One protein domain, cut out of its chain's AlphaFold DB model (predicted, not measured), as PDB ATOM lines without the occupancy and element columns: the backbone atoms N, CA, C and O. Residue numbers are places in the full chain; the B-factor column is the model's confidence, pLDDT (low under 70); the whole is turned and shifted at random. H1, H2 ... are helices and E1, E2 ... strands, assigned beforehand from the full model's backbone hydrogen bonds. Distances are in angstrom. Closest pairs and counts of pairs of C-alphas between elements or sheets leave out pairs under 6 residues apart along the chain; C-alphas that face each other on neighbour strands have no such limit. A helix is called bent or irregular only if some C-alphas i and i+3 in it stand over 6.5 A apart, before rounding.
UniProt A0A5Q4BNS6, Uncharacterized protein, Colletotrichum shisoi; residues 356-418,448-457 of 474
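Overview. This is residues 356 to 418 and 448 to 457 of the 474 residues of an uncharacterized protein of Colletotrichum shisoi (UniProt A0A5Q4BNS6). The model is an open V: one long helix, H1, whose residues 356 to 377 stand free, makes one arm, and after a turn near residues 387 to 395 an unnamed stretch runs back as the second arm to a small head. That head holds the short helix H2 and, after a cut, the single strand E1, and the space between the two arms is empty. The printed part has 73 residues with two named helices and one named strand, in the order H1, H2, E1; the class is mostly helix, and E1 pairs with no named strand. The whole is extended, with a radius of gyration of the C-alphas of 18.1 A, and the C-alphas span 46 by 43 by 26 A along their three main axes.

Arrangement. The printed part begins with H1, residues 356 to 386, of which residues 356 to 377 stand free. A long link of 20 residues, 387 to 406, follows; within it residues 390 to 391 pair with residues 394 to 395, antiparallel, and residues 389 to 394 stand free. The link leads to H2, residues 407 to 416, which is apart from H1. Residues 402 to 412, of which 407 to 412 belong to H2, stand free. After the cut comes E1, residues 452 to 456, which is apart from H1. H2 and E1 have 3 pairs of C-alphas within 8 A; the closest are those of Leu 413 and His 453, 7.5 A apart, and the centres of the two elements are 11.8 A apart. In H1 and H2 every O i to N i+4 pair is within hydrogen-bond range.

Along the chain. H1 begins at C-alpha 356, at (-25.944, 8.764, 73.920), and ends at C-alpha 386, at (-36.386, 0.167, 31.143), 44.9 A from first to last C-alpha. H2, residues 407 to 416, begins at C-alpha 407, at (-15.786, -6.324, 54.303), and measures 14.2 A. E1, residues 452 to 456, measures 13.3 A and ends at C-alpha 456, at (-4.476, 10.360, 52.330). Neither helix is bent.

Size, cuts and confidence. The two C-alphas farthest apart are those of Thr 356 and Gly 393, 50.9 A. Residues 419 to 447 are not printed, and C-alphas 418 and 448 are 16.2 A apart across this cut, which lies in the link from H2 to E1. The link from H1 to H2 is long. The mean pLDDT of the printed part is 73.3; residues 396 to 418 and 448 to 457 are under 70, while H1 has a mean of 90.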
ATOM      1  N   THR A 356     -26.471   9.932  74.637       77.75
ATOM      2  CA  THR A 356     -25.944   8.764  73.920       77.75
ATOM      3  C   THR A 356     -26.994   8.036  73.075       77.75
ATOM      4  O   THR A 356     -26.698   7.643  71.952       77.75
ATOM      5  N   LEU A 357     -28.237   7.911  73.550       77.12
ATOM      6  CA  LEU A 357     -29.340   7.329  72.777       77.12
ATOM      7  C   LEU A 357     -29.748   8.251  71.621       77.12
ATOM      8  O   LEU A 357     -30.006   7.772  70.521       77.12
ATOM      9  N   ARG A 358     -29.776   9.574  71.841       80.25
ATOM     10  CA  ARG A 358     -30.017  10.544  70.755       80.25
ATOM     11  C   ARG A 358     -28.928  10.471  69.690       80.25
ATOM     12  O   ARG A 358     -29.251  10.478  68.508       80.25
ATOM     13  N   PHE A 359     -27.668  10.355  70.104       87.00
ATOM     14  CA  PHE A 359     -26.548  10.167  69.189       87.00
ATOM     15  C   PHE A 359     -26.678   8.860  68.396       87.00
ATOM     16  O   PHE A 359     -26.631   8.886  67.170       87.00
ATOM     17  N   ALA A 360     -26.941   7.736  69.067       84.25
ATOM     18  CA  ALA A 360     -27.122   6.444  68.409       84.25
ATOM     19  C   ALA A 360     -28.302   6.451  67.423       84.25
ATOM     20  O   ALA A 360     -28.163   5.985  66.294       84.25
ATOM     21  N   MET A 361     -29.442   7.040  67.804       90.06
ATOM     22  CA  MET A 361     -30.581   7.202  66.897       90.06
ATOM     23  C   MET A 361     -30.238   8.103  65.708       90.06
ATOM     24  O   MET A 361     -30.642   7.788  64.592       90.06
ATOM     25  N   ALA A 362     -29.470   9.179  65.901       92.00
ATOM     26  CA  ALA A 362     -29.045  10.044  64.802       92.00
ATOM     27  C   ALA A 362     -28.135   9.297  63.814       92.00
ATOM     28  O   ALA A 362     -28.390   9.327  62.614       92.00
ATOM     29  N   VAL A 363     -27.139   8.556  64.311       93.00
ATOM     30  CA  VAL A 363     -26.236   7.738  63.482       93.00
ATOM     31  C   VAL A 363     -27.013   6.665  62.715       93.00
ATOM     32  O   VAL A 363     -26.844   6.532  61.504       93.00
ATOM     33  N   MET A 364     -27.922   5.955  63.386       94.81
ATOM     34  CA  MET A 364     -28.767   4.936  62.754       94.81
ATOM     35  C   MET A 364     -29.674   5.539  61.673       94.81
ATOM     36  O   MET A 364     -29.846   4.955  60.607       94.81
ATOM     37  N   THR A 365     -30.221   6.734  61.919       93.06
ATOM     38  CA  THR A 365     -31.073   7.438  60.949       93.06
ATOM     39  C   THR A 365     -30.276   7.881  59.725       93.06
ATOM     40  O   THR A 365     -30.745   7.709  58.603       93.06
ATOM     41  N   ILE A 366     -29.056   8.396  59.919       93.81
ATOM     42  CA  ILE A 366     -28.154   8.758  58.816       93.81
ATOM     43  C   ILE A 366     -27.820   7.517  57.984       93.81
ATOM     44  O   ILE A 366     -27.901   7.570  56.762       93.81
ATOM     45  N   TYR A 367     -27.518   6.390  58.632       93.25
ATOM     46  CA  TYR A 367     -27.220   5.137  57.940       93.25
ATOM     47  C   TYR A 367     -28.424   4.606  57.148       93.25
ATOM     48  O   TYR A 367     -28.302   4.189  55.999       93.25
ATOM     49  N   LEU A 368     -29.622   4.667  57.728       94.06
ATOM     50  CA  LEU A 368     -30.833   4.269  57.022       94.06
ATOM     51  C   LEU A 368     -31.107   5.185  55.819       94.06
ATOM     52  O   LEU A 368     -31.486   4.690  54.756       94.06
ATOM     53  N   ALA A 369     -30.879   6.495  55.962       94.31
ATOM     54  CA  ALA A 369     -31.041   7.479  54.893       94.31
ATOM     55  C   ALA A 369     -30.049   7.261  53.740       94.31
ATOM     56  O   ALA A 369     -30.435   7.341  52.575       94.31
ATOM     57  N   THR A 370     -28.785   6.936  54.034       93.38
ATOM     58  CA  THR A 370     -27.791   6.643  52.989       93.38
ATOM     59  C   THR A 370     -28.129   5.356  52.241       93.38
ATOM     60  O   THR A 370     -28.081   5.339  51.011       93.38
ATOM     61  N   VAL A 371     -28.553   4.304  52.950       93.31
ATOM     62  CA  VAL A 371     -28.977   3.037  52.330       93.31
ATOM     63  C   VAL A 371     -30.226   3.225  51.465       93.31
ATOM     64  O   VAL A 371     -30.276   2.719  50.344       93.31
ATOM     65  N   THR A 372     -31.221   3.987  51.929       94.19
ATOM     66  CA  THR A 372     -32.427   4.269  51.127       94.19
ATOM     67  C   THR A 372     -32.127   5.143  49.914       94.19
ATOM     68  O   THR A 372     -32.617   4.838  48.829       94.19
ATOM     69  N   ALA A 373     -31.290   6.176  50.044       95.19
ATOM     70  CA  ALA A 373     -30.857   6.983  48.904       95.19
ATOM     71  C   ALA A 373     -30.124   6.131  47.855       95.19
ATOM     72  O   ALA A 373     -30.388   6.254  46.660       95.19
ATOM     73  N   TYR A 374     -29.258   5.216  48.297       90.94
ATOM     74  CA  TYR A 374     -28.558   4.290  47.413       90.94
ATOM     75  C   TYR A 374     -29.519   3.331  46.691       90.94
ATOM     76  O   TYR A 374     -29.435   3.168  45.472       90.94
ATOM     77  N   ALA A 375     -30.488   2.760  47.411       90.69
ATOM     78  CA  ALA A 375     -31.515   1.906  46.821       90.69
ATOM     79  C   ALA A 375     -32.376   2.658  45.790       90.69
ATOM     80  O   ALA A 375     -32.657   2.126  44.717       90.69
ATOM     81  N   LEU A 376     -32.748   3.912  46.076       94.38
ATOM     82  CA  LEU A 376     -33.500   4.763  45.149       94.38
ATOM     83  C   LEU A 376     -32.694   5.119  43.896       94.38
ATOM     84  O   LEU A 376     -33.262   5.146  42.808       94.38
ATOM     85  N   LEU A 377     -31.385   5.352  44.018       91.88
ATOM     86  CA  LEU A 377     -30.516   5.581  42.861       91.88
ATOM     87  C   LEU A 377     -30.448   4.348  41.954       91.88
ATOM     88  O   LEU A 377     -30.561   4.484  40.736       91.88
ATOM     89  N   ILE A 378     -30.325   3.150  42.533       88.44
ATOM     90  CA  ILE A 378     -30.334   1.895  41.767       88.44
ATOM     91  C   ILE A 378     -31.691   1.685  41.091       88.44
ATOM     92  O   ILE A 378     -31.740   1.406  39.894       88.44
ATOM     93  N   ALA A 379     -32.792   1.862  41.825       90.56
ATOM     94  CA  ALA A 379     -34.137   1.734  41.270       90.56
ATOM     95  C   ALA A 379     -34.380   2.754  40.142       90.56
ATOM     96  O   ALA A 379     -34.898   2.399  39.085       90.56
ATOM     97  N   GLY A 380     -33.942   4.003  40.320       90.62
ATOM     98  CA  GLY A 380     -34.020   5.045  39.298       90.62
ATOM     99  C   GLY A 380     -33.218   4.698  38.042       90.62
ATOM    100  O   GLY A 380     -33.713   4.876  36.931       90.62
ATOM    101  N   ALA A 381     -32.016   4.140  38.204       85.44
ATOM    102  CA  ALA A 381     -31.204   3.673  37.084       85.44
ATOM    103  C   ALA A 381     -31.882   2.519  36.321       85.44
ATOM    104  O   ALA A 381     -31.918   2.549  35.092       85.44
ATOM    105  N   GLN A 382     -32.488   1.560  37.030       86.38
ATOM    106  CA  GLN A 382     -33.241   0.459  36.415       86.38
ATOM    107  C   GLN A 382     -34.475   0.951  35.648       86.38
ATOM    108  O   GLN A 382     -34.768   0.462  34.559       86.38
ATOM    109  N   VAL A 383     -35.188   1.948  36.182       89.88
ATOM    110  CA  VAL A 383     -36.334   2.564  35.498       89.88
ATOM    111  C   VAL A 383     -35.883   3.300  34.233       89.88
ATOM    112  O   VAL A 383     -36.476   3.111  33.173       89.88
ATOM    113  N   LEU A 384     -34.812   4.097  34.304       88.19
ATOM    114  CA  LEU A 384     -34.258   4.795  33.135       88.19
ATOM    115  C   LEU A 384     -33.802   3.820  32.039       88.19
ATOM    116  O   LEU A 384     -34.034   4.079  30.855       88.19
ATOM    117  N   GLU A 385     -33.203   2.693  32.432       85.44
ATOM    118  CA  GLU A 385     -32.837   1.612  31.515       85.44
ATOM    119  C   GLU A 385     -34.079   0.985  30.866       85.44
ATOM    120  O   GLU A 385     -34.116   0.815  29.644       85.44
ATOM    121  N   HIS A 386     -35.131   0.722  31.649       88.69
ATOM    122  CA  HIS A 386     -36.386   0.167  31.143       88.69
ATOM    123  C   HIS A 386     -37.043   1.067  30.083       88.69
ATOM    124  O   HIS A 386     -37.556   0.572  29.078       88.69
ATOM    125  N   TYR A 387     -36.968   2.389  30.259       91.88
ATOM    126  CA  TYR A 387     -37.519   3.364  29.313       91.88
ATOM    127  C   TYR A 387     -36.584   3.719  28.144       91.88
ATOM    128  O   TYR A 387     -36.967   4.532  27.303       91.88
ATOM    129  N   LYS A 388     -35.388   3.113  28.049       86.81
ATOM    130  CA  LYS A 388     -34.381   3.388  27.001       86.81
ATOM    131  C   LYS A 388     -34.098   4.886  26.808       86.81
ATOM    132  O   LYS A 388     -33.914   5.353  25.686       86.81
ATOM    133  N   ILE A 389     -34.083   5.651  27.898       83.25
ATOM    134  CA  ILE A 389     -33.861   7.098  27.828       83.25
ATOM    135  C   ILE A 389     -32.377   7.353  27.530       83.25
ATOM    136  O   ILE A 389     -31.494   7.020  28.321       83.25
ATOM    137  N   GLU A 390     -32.093   7.948  26.372       84.94
ATOM    138  CA  GLU A 390     -30.738   8.325  25.971       84.94
ATOM    139  C   GLU A 390     -30.333   9.639  26.651       84.94
ATOM    140  O   GLU A 390     -30.812  10.721  26.304       84.94
ATOM    141  N   TRP A 391     -29.423   9.572  27.622       71.25
ATOM    142  CA  TRP A 391     -28.895  10.768  28.279       71.25
ATOM    143  C   TRP A 391     -27.606  11.206  27.570       71.25
ATOM    144  O   TRP A 391     -26.606  10.491  27.571       71.25
ATOM    145  N   ARG A 392     -27.638  12.373  26.909       75.06
ATOM    146  CA  ARG A 392     -26.545  12.897  26.054       75.06
ATOM    147  C   ARG A 392     -26.116  11.953  24.910       75.06
ATOM    148  O   ARG A 392     -24.928  11.849  24.607       75.06
ATOM    149  N   GLY A 393     -27.073  11.279  24.267       80.06
ATOM    150  CA  GLY A 393     -26.831  10.485  23.052       80.06
ATOM    151  C   GLY A 393     -26.012   9.209  23.265       80.06
ATOM    152  O   GLY A 393     -25.473   8.652  22.311       80.06
ATOM    153  N   LYS A 394     -25.881   8.748  24.516       77.19
ATOM    154  CA  LYS A 394     -25.323   7.434  24.845       77.19
ATOM    155  C   LYS A 394     -26.324   6.677  25.721       77.19
ATOM    156  O   LYS A 394     -26.887   7.281  26.635       77.19
ATOM    157  N   PRO A 395     -26.554   5.375  25.472       71.00
ATOM    158  CA  PRO A 395     -27.395   4.573  26.344       71.00
ATOM    159  C   PRO A 395     -26.753   4.518  27.731       71.00
ATOM    160  O   PRO A 395     -25.567   4.195  27.865       71.00
ATOM    161  N   VAL A 396     -27.531   4.857  28.760       64.56
ATOM    162  CA  VAL A 396     -27.106   4.748  30.156       64.56
ATOM    163  C   VAL A 396     -27.024   3.260  30.484       64.56
ATOM    164  O   VAL A 396     -28.002   2.638  30.881       64.56
ATOM    165  N   ARG A 397     -25.858   2.655  30.251       64.56
ATOM    166  CA  ARG A 397     -25.565   1.306  30.735       64.56
ATOM    167  C   ARG A 397     -25.326   1.417  32.229       64.56
ATOM    168  O   ARG A 397     -24.406   2.128  32.634       64.56
ATOM    169  N   VAL A 398     -26.139   0.738  33.030       59.62
ATOM    170  CA  VAL A 398     -25.908   0.615  34.470       59.62
ATOM    171  C   VAL A 398     -24.521   0.000  34.641       59.62
ATOM    172  O   VAL A 398     -24.276  -1.130  34.219       59.62
ATOM    173  N   TRP A 399     -23.573   0.780  35.169       57.12
ATOM    174  CA  TRP A 399     -22.263   0.252  35.537       57.12
ATOM    175  C   TRP A 399     -22.547  -0.829  36.564       57.12
ATOM    176  O   TRP A 399     -23.158  -0.541  37.592       57.12
ATOM    177  N   SER A 400     -22.194  -2.076  36.246       48.84
ATOM    178  CA  SER A 400     -22.374  -3.187  37.170       48.84
ATOM    179  C   SER A 400     -21.717  -2.784  38.481       48.84
ATOM    180  O   SER A 400     -20.492  -2.643  38.540       48.84
ATOM    181  N   VAL A 401     -22.530  -2.537  39.504       51.34
ATOM    182  CA  VAL A 401     -22.049  -2.372  40.866       51.34
ATOM    183  C   VAL A 401     -21.373  -3.694  41.176       51.34
ATOM    184  O   VAL A 401     -22.050  -4.702  41.352       51.34
ATOM    185  N   MET A 402     -20.044  -3.715  41.125       48.91
ATOM    186  CA  MET A 402     -19.266  -4.874  41.523       48.91
ATOM    187  C   MET A 402     -19.587  -5.050  43.008       48.91
ATOM    188  O   MET A 402     -19.278  -4.142  43.786       48.91
ATOM    189  N   PRO A 403     -20.320  -6.104  43.407       48.47
ATOM    190  CA  PRO A 403     -20.663  -6.279  44.802       48.47
ATOM    191  C   PRO A 403     -19.338  -6.462  45.532       48.47
ATOM    192  O   PRO A 403     -18.603  -7.412  45.263       48.47
ATOM    193  N   TRP A 404     -19.005  -5.526  46.417       49.69
ATOM    194  CA  TRP A 404     -17.932  -5.715  47.381       49.69
ATOM    195  C   TRP A 404     -18.445  -6.790  48.331       49.69
ATOM    196  O   TRP A 404     -19.147  -6.506  49.297       49.69
ATOM    197  N   GLY A 405     -18.241  -8.047  47.941       48.03
ATOM    198  CA  GLY A 405     -18.929  -9.188  48.532       48.03
ATOM    199  C   GLY A 405     -18.559  -9.408  49.991       48.03
ATOM    200  O   GLY A 405     -19.298 -10.091  50.694       48.03
ATOM    201  N   LYS A 406     -17.440  -8.841  50.461       52.03
ATOM    202  CA  LYS A 406     -16.964  -9.002  51.833       52.03
ATOM    203  C   LYS A 406     -16.238  -7.751  52.320       52.03
ATOM    204  O   LYS A 406     -15.392  -7.197  51.624       52.03
ATOM    205  N   LEU A 407     -16.527  -7.355  53.562       53.53
ATOM    206  CA  LEU A 407     -15.786  -6.324  54.303       53.53
ATOM    207  C   LEU A 407     -14.288  -6.688  54.439       53.53
ATOM    208  O   LEU A 407     -13.441  -5.810  54.574       53.53
ATOM    209  N   GLU A 408     -13.984  -7.987  54.345       57.69
ATOM    210  CA  GLU A 408     -12.642  -8.574  54.315       57.69
ATOM    211  C   GLU A 408     -11.784  -8.052  53.155       57.69
ATOM    212  O   GLU A 408     -10.597  -7.814  53.335       57.69
ATOM    213  N   ASP A 409     -12.360  -7.791  51.978       50.81
ATOM    214  CA  ASP A 409     -11.583  -7.255  50.852       50.81
ATOM    215  C   ASP A 409     -11.159  -5.801  51.108       50.81
ATOM    216  O   ASP A 409     -10.097  -5.363  50.668       50.81
ATOM    217  N   LEU A 410     -11.964  -5.063  51.879       57.94
ATOM    218  CA  LEU A 410     -11.677  -3.695  52.302       57.94
ATOM    219  C   LEU A 410     -10.599  -3.661  53.394       57.94
ATOM    220  O   LEU A 410      -9.713  -2.807  53.353       57.94
ATOM    221  N   SER A 411     -10.623  -4.613  54.331       56.62
ATOM    222  CA  SER A 411      -9.570  -4.747  55.344       56.62
ATOM    223  C   SER A 411      -8.268  -5.286  54.754       56.62
ATOM    224  O   SER A 411      -7.205  -4.800  55.122       56.62
ATOM    225  N   VAL A 412      -8.316  -6.193  53.773       61.69
ATOM    226  CA  VAL A 412      -7.130  -6.626  53.019       61.69
ATOM    227  C   VAL A 412      -6.551  -5.471  52.204       61.69
ATOM    228  O   VAL A 412      -5.331  -5.343  52.138       61.69
ATOM    229  N   LEU A 413      -7.381  -4.587  51.637       55.62
ATOM    230  CA  LEU A 413      -6.910  -3.373  50.962       55.62
ATOM    231  C   LEU A 413      -6.235  -2.398  51.944       55.62
ATOM    232  O   LEU A 413      -5.185  -1.847  51.624       55.62
ATOM    233  N   ALA A 414      -6.794  -2.238  53.148       58.53
ATOM    234  CA  ALA A 414      -6.213  -1.424  54.218       58.53
ATOM    235  C   ALA A 414      -4.933  -2.042  54.823       58.53
ATOM    236  O   ALA A 414      -4.034  -1.323  55.247       58.53
ATOM    237  N   LEU A 415      -4.812  -3.372  54.829       57.81
ATOM    238  CA  LEU A 415      -3.612  -4.089  55.280       57.81
ATOM    239  C   LEU A 415      -2.525  -4.152  54.198       57.81
ATOM    240  O   LEU A 415      -1.343  -4.257  54.520       57.81
ATOM    241  N   ARG A 416      -2.904  -4.087  52.913       52.38
ATOM    242  CA  ARG A 416      -1.968  -4.003  51.779       52.38
ATOM    243  C   ARG A 416      -1.533  -2.584  51.442       52.38
ATOM    244  O   ARG A 416      -0.549  -2.436  50.712       52.38
ATOM    245  N   SER A 417      -2.228  -1.550  51.915       51.22
ATOM    246  CA  SER A 417      -1.701  -0.190  51.819       51.22
ATOM    247  C   SER A 417      -0.428  -0.098  52.653       51.22
ATOM    248  O   SER A 417      -0.418  -0.489  53.817       51.22
ATOM    249  N   GLN A 418       0.659   0.367  52.033       50.56
ATOM    250  CA  GLN A 418       1.926   0.564  52.730       50.56
ATOM    251  C   GLN A 418       1.689   1.455  53.956       50.56
ATOM    252  O   GLN A 418       0.948   2.437  53.836       50.56
ATOM    253  N   ASP A 448       0.465   2.592  38.033       65.75
ATOM    254  CA  ASP A 448       0.735   2.243  36.626       65.75
ATOM    255  C   ASP A 448       0.751   0.717  36.390       65.75
ATOM    256  O   ASP A 448       0.604   0.226  35.268       65.75
ATOM    257  N   ARG A 449       0.864  -0.060  37.474       59.53
ATOM    258  CA  ARG A 449       0.764  -1.526  37.510       59.53
ATOM    259  C   ARG A 449      -0.647  -2.067  37.788       59.53
ATOM    260  O   ARG A 449      -0.788  -3.264  38.017       59.53
ATOM    261  N   ARG A 450      -1.688  -1.223  37.758       53.12
ATOM    262  CA  ARG A 450      -3.096  -1.534  38.108       53.12
ATOM    263  C   ARG A 450      -3.332  -1.968  39.560       53.12
ATOM    264  O   ARG A 450      -4.349  -2.591  39.854       53.12
ATOM    265  N   ASN A 451      -2.431  -1.627  40.474       57.91
ATOM    266  CA  ASN A 451      -2.636  -1.894  41.895       57.91
ATOM    267  C   ASN A 451      -3.382  -0.724  42.534       57.91
ATOM    268  O   ASN A 451      -3.001   0.429  42.343       57.91
ATOM    269  N   LEU A 452      -4.457  -1.016  43.265       55.53
ATOM    270  CA  LEU A 452      -5.244  -0.009  43.973       55.53
ATOM    271  C   LEU A 452      -4.591   0.297  45.324       55.53
ATOM    272  O   LEU A 452      -4.368  -0.610  46.126       55.53
ATOM    273  N   HIS A 453      -4.321   1.571  45.582       61.69
ATOM    274  CA  HIS A 453      -3.760   2.073  46.831       61.69
ATOM    275  C   HIS A 453      -4.601   3.239  47.359       61.69
ATOM    276  O   HIS A 453      -5.095   4.067  46.593       61.69
ATOM    277  N   LEU A 454      -4.769   3.303  48.677       55.47
ATOM    278  CA  LEU A 454      -5.412   4.417  49.372       55.47
ATOM    279  C   LEU A 454      -4.348   5.470  49.703       55.47
ATOM    280  O   LEU A 454      -3.352   5.150  50.345       55.47
ATOM    281  N   VAL A 455      -4.558   6.710  49.262       67.38
ATOM    282  CA  VAL A 455      -3.673   7.850  49.535       67.38
ATOM    283  C   VAL A 455      -4.458   8.896  50.326       67.38
ATOM    284  O   VAL A 455      -5.582   9.254  49.962       67.38
ATOM    285  N   VAL A 456      -3.875   9.368  51.427       59.03
ATOM    286  CA  VAL A 456      -4.476  10.360  52.330       59.03
ATOM    287  C   VAL A 456      -3.730  11.689  52.177       59.03
ATOM    288  O   VAL A 456      -2.510  11.701  52.265       59.03
ATOM    289  N   ASP A 457      -4.459  12.790  51.958       54.78
ATOM    290  CA  ASP A 457      -3.937  14.175  51.922       54.78
ATOM    291  C   ASP A 457      -2.835  14.480  50.874       54.78
ATOM    292  O   ASP A 457      -1.831  15.136  51.155       54.78
TER     293      ASP A 457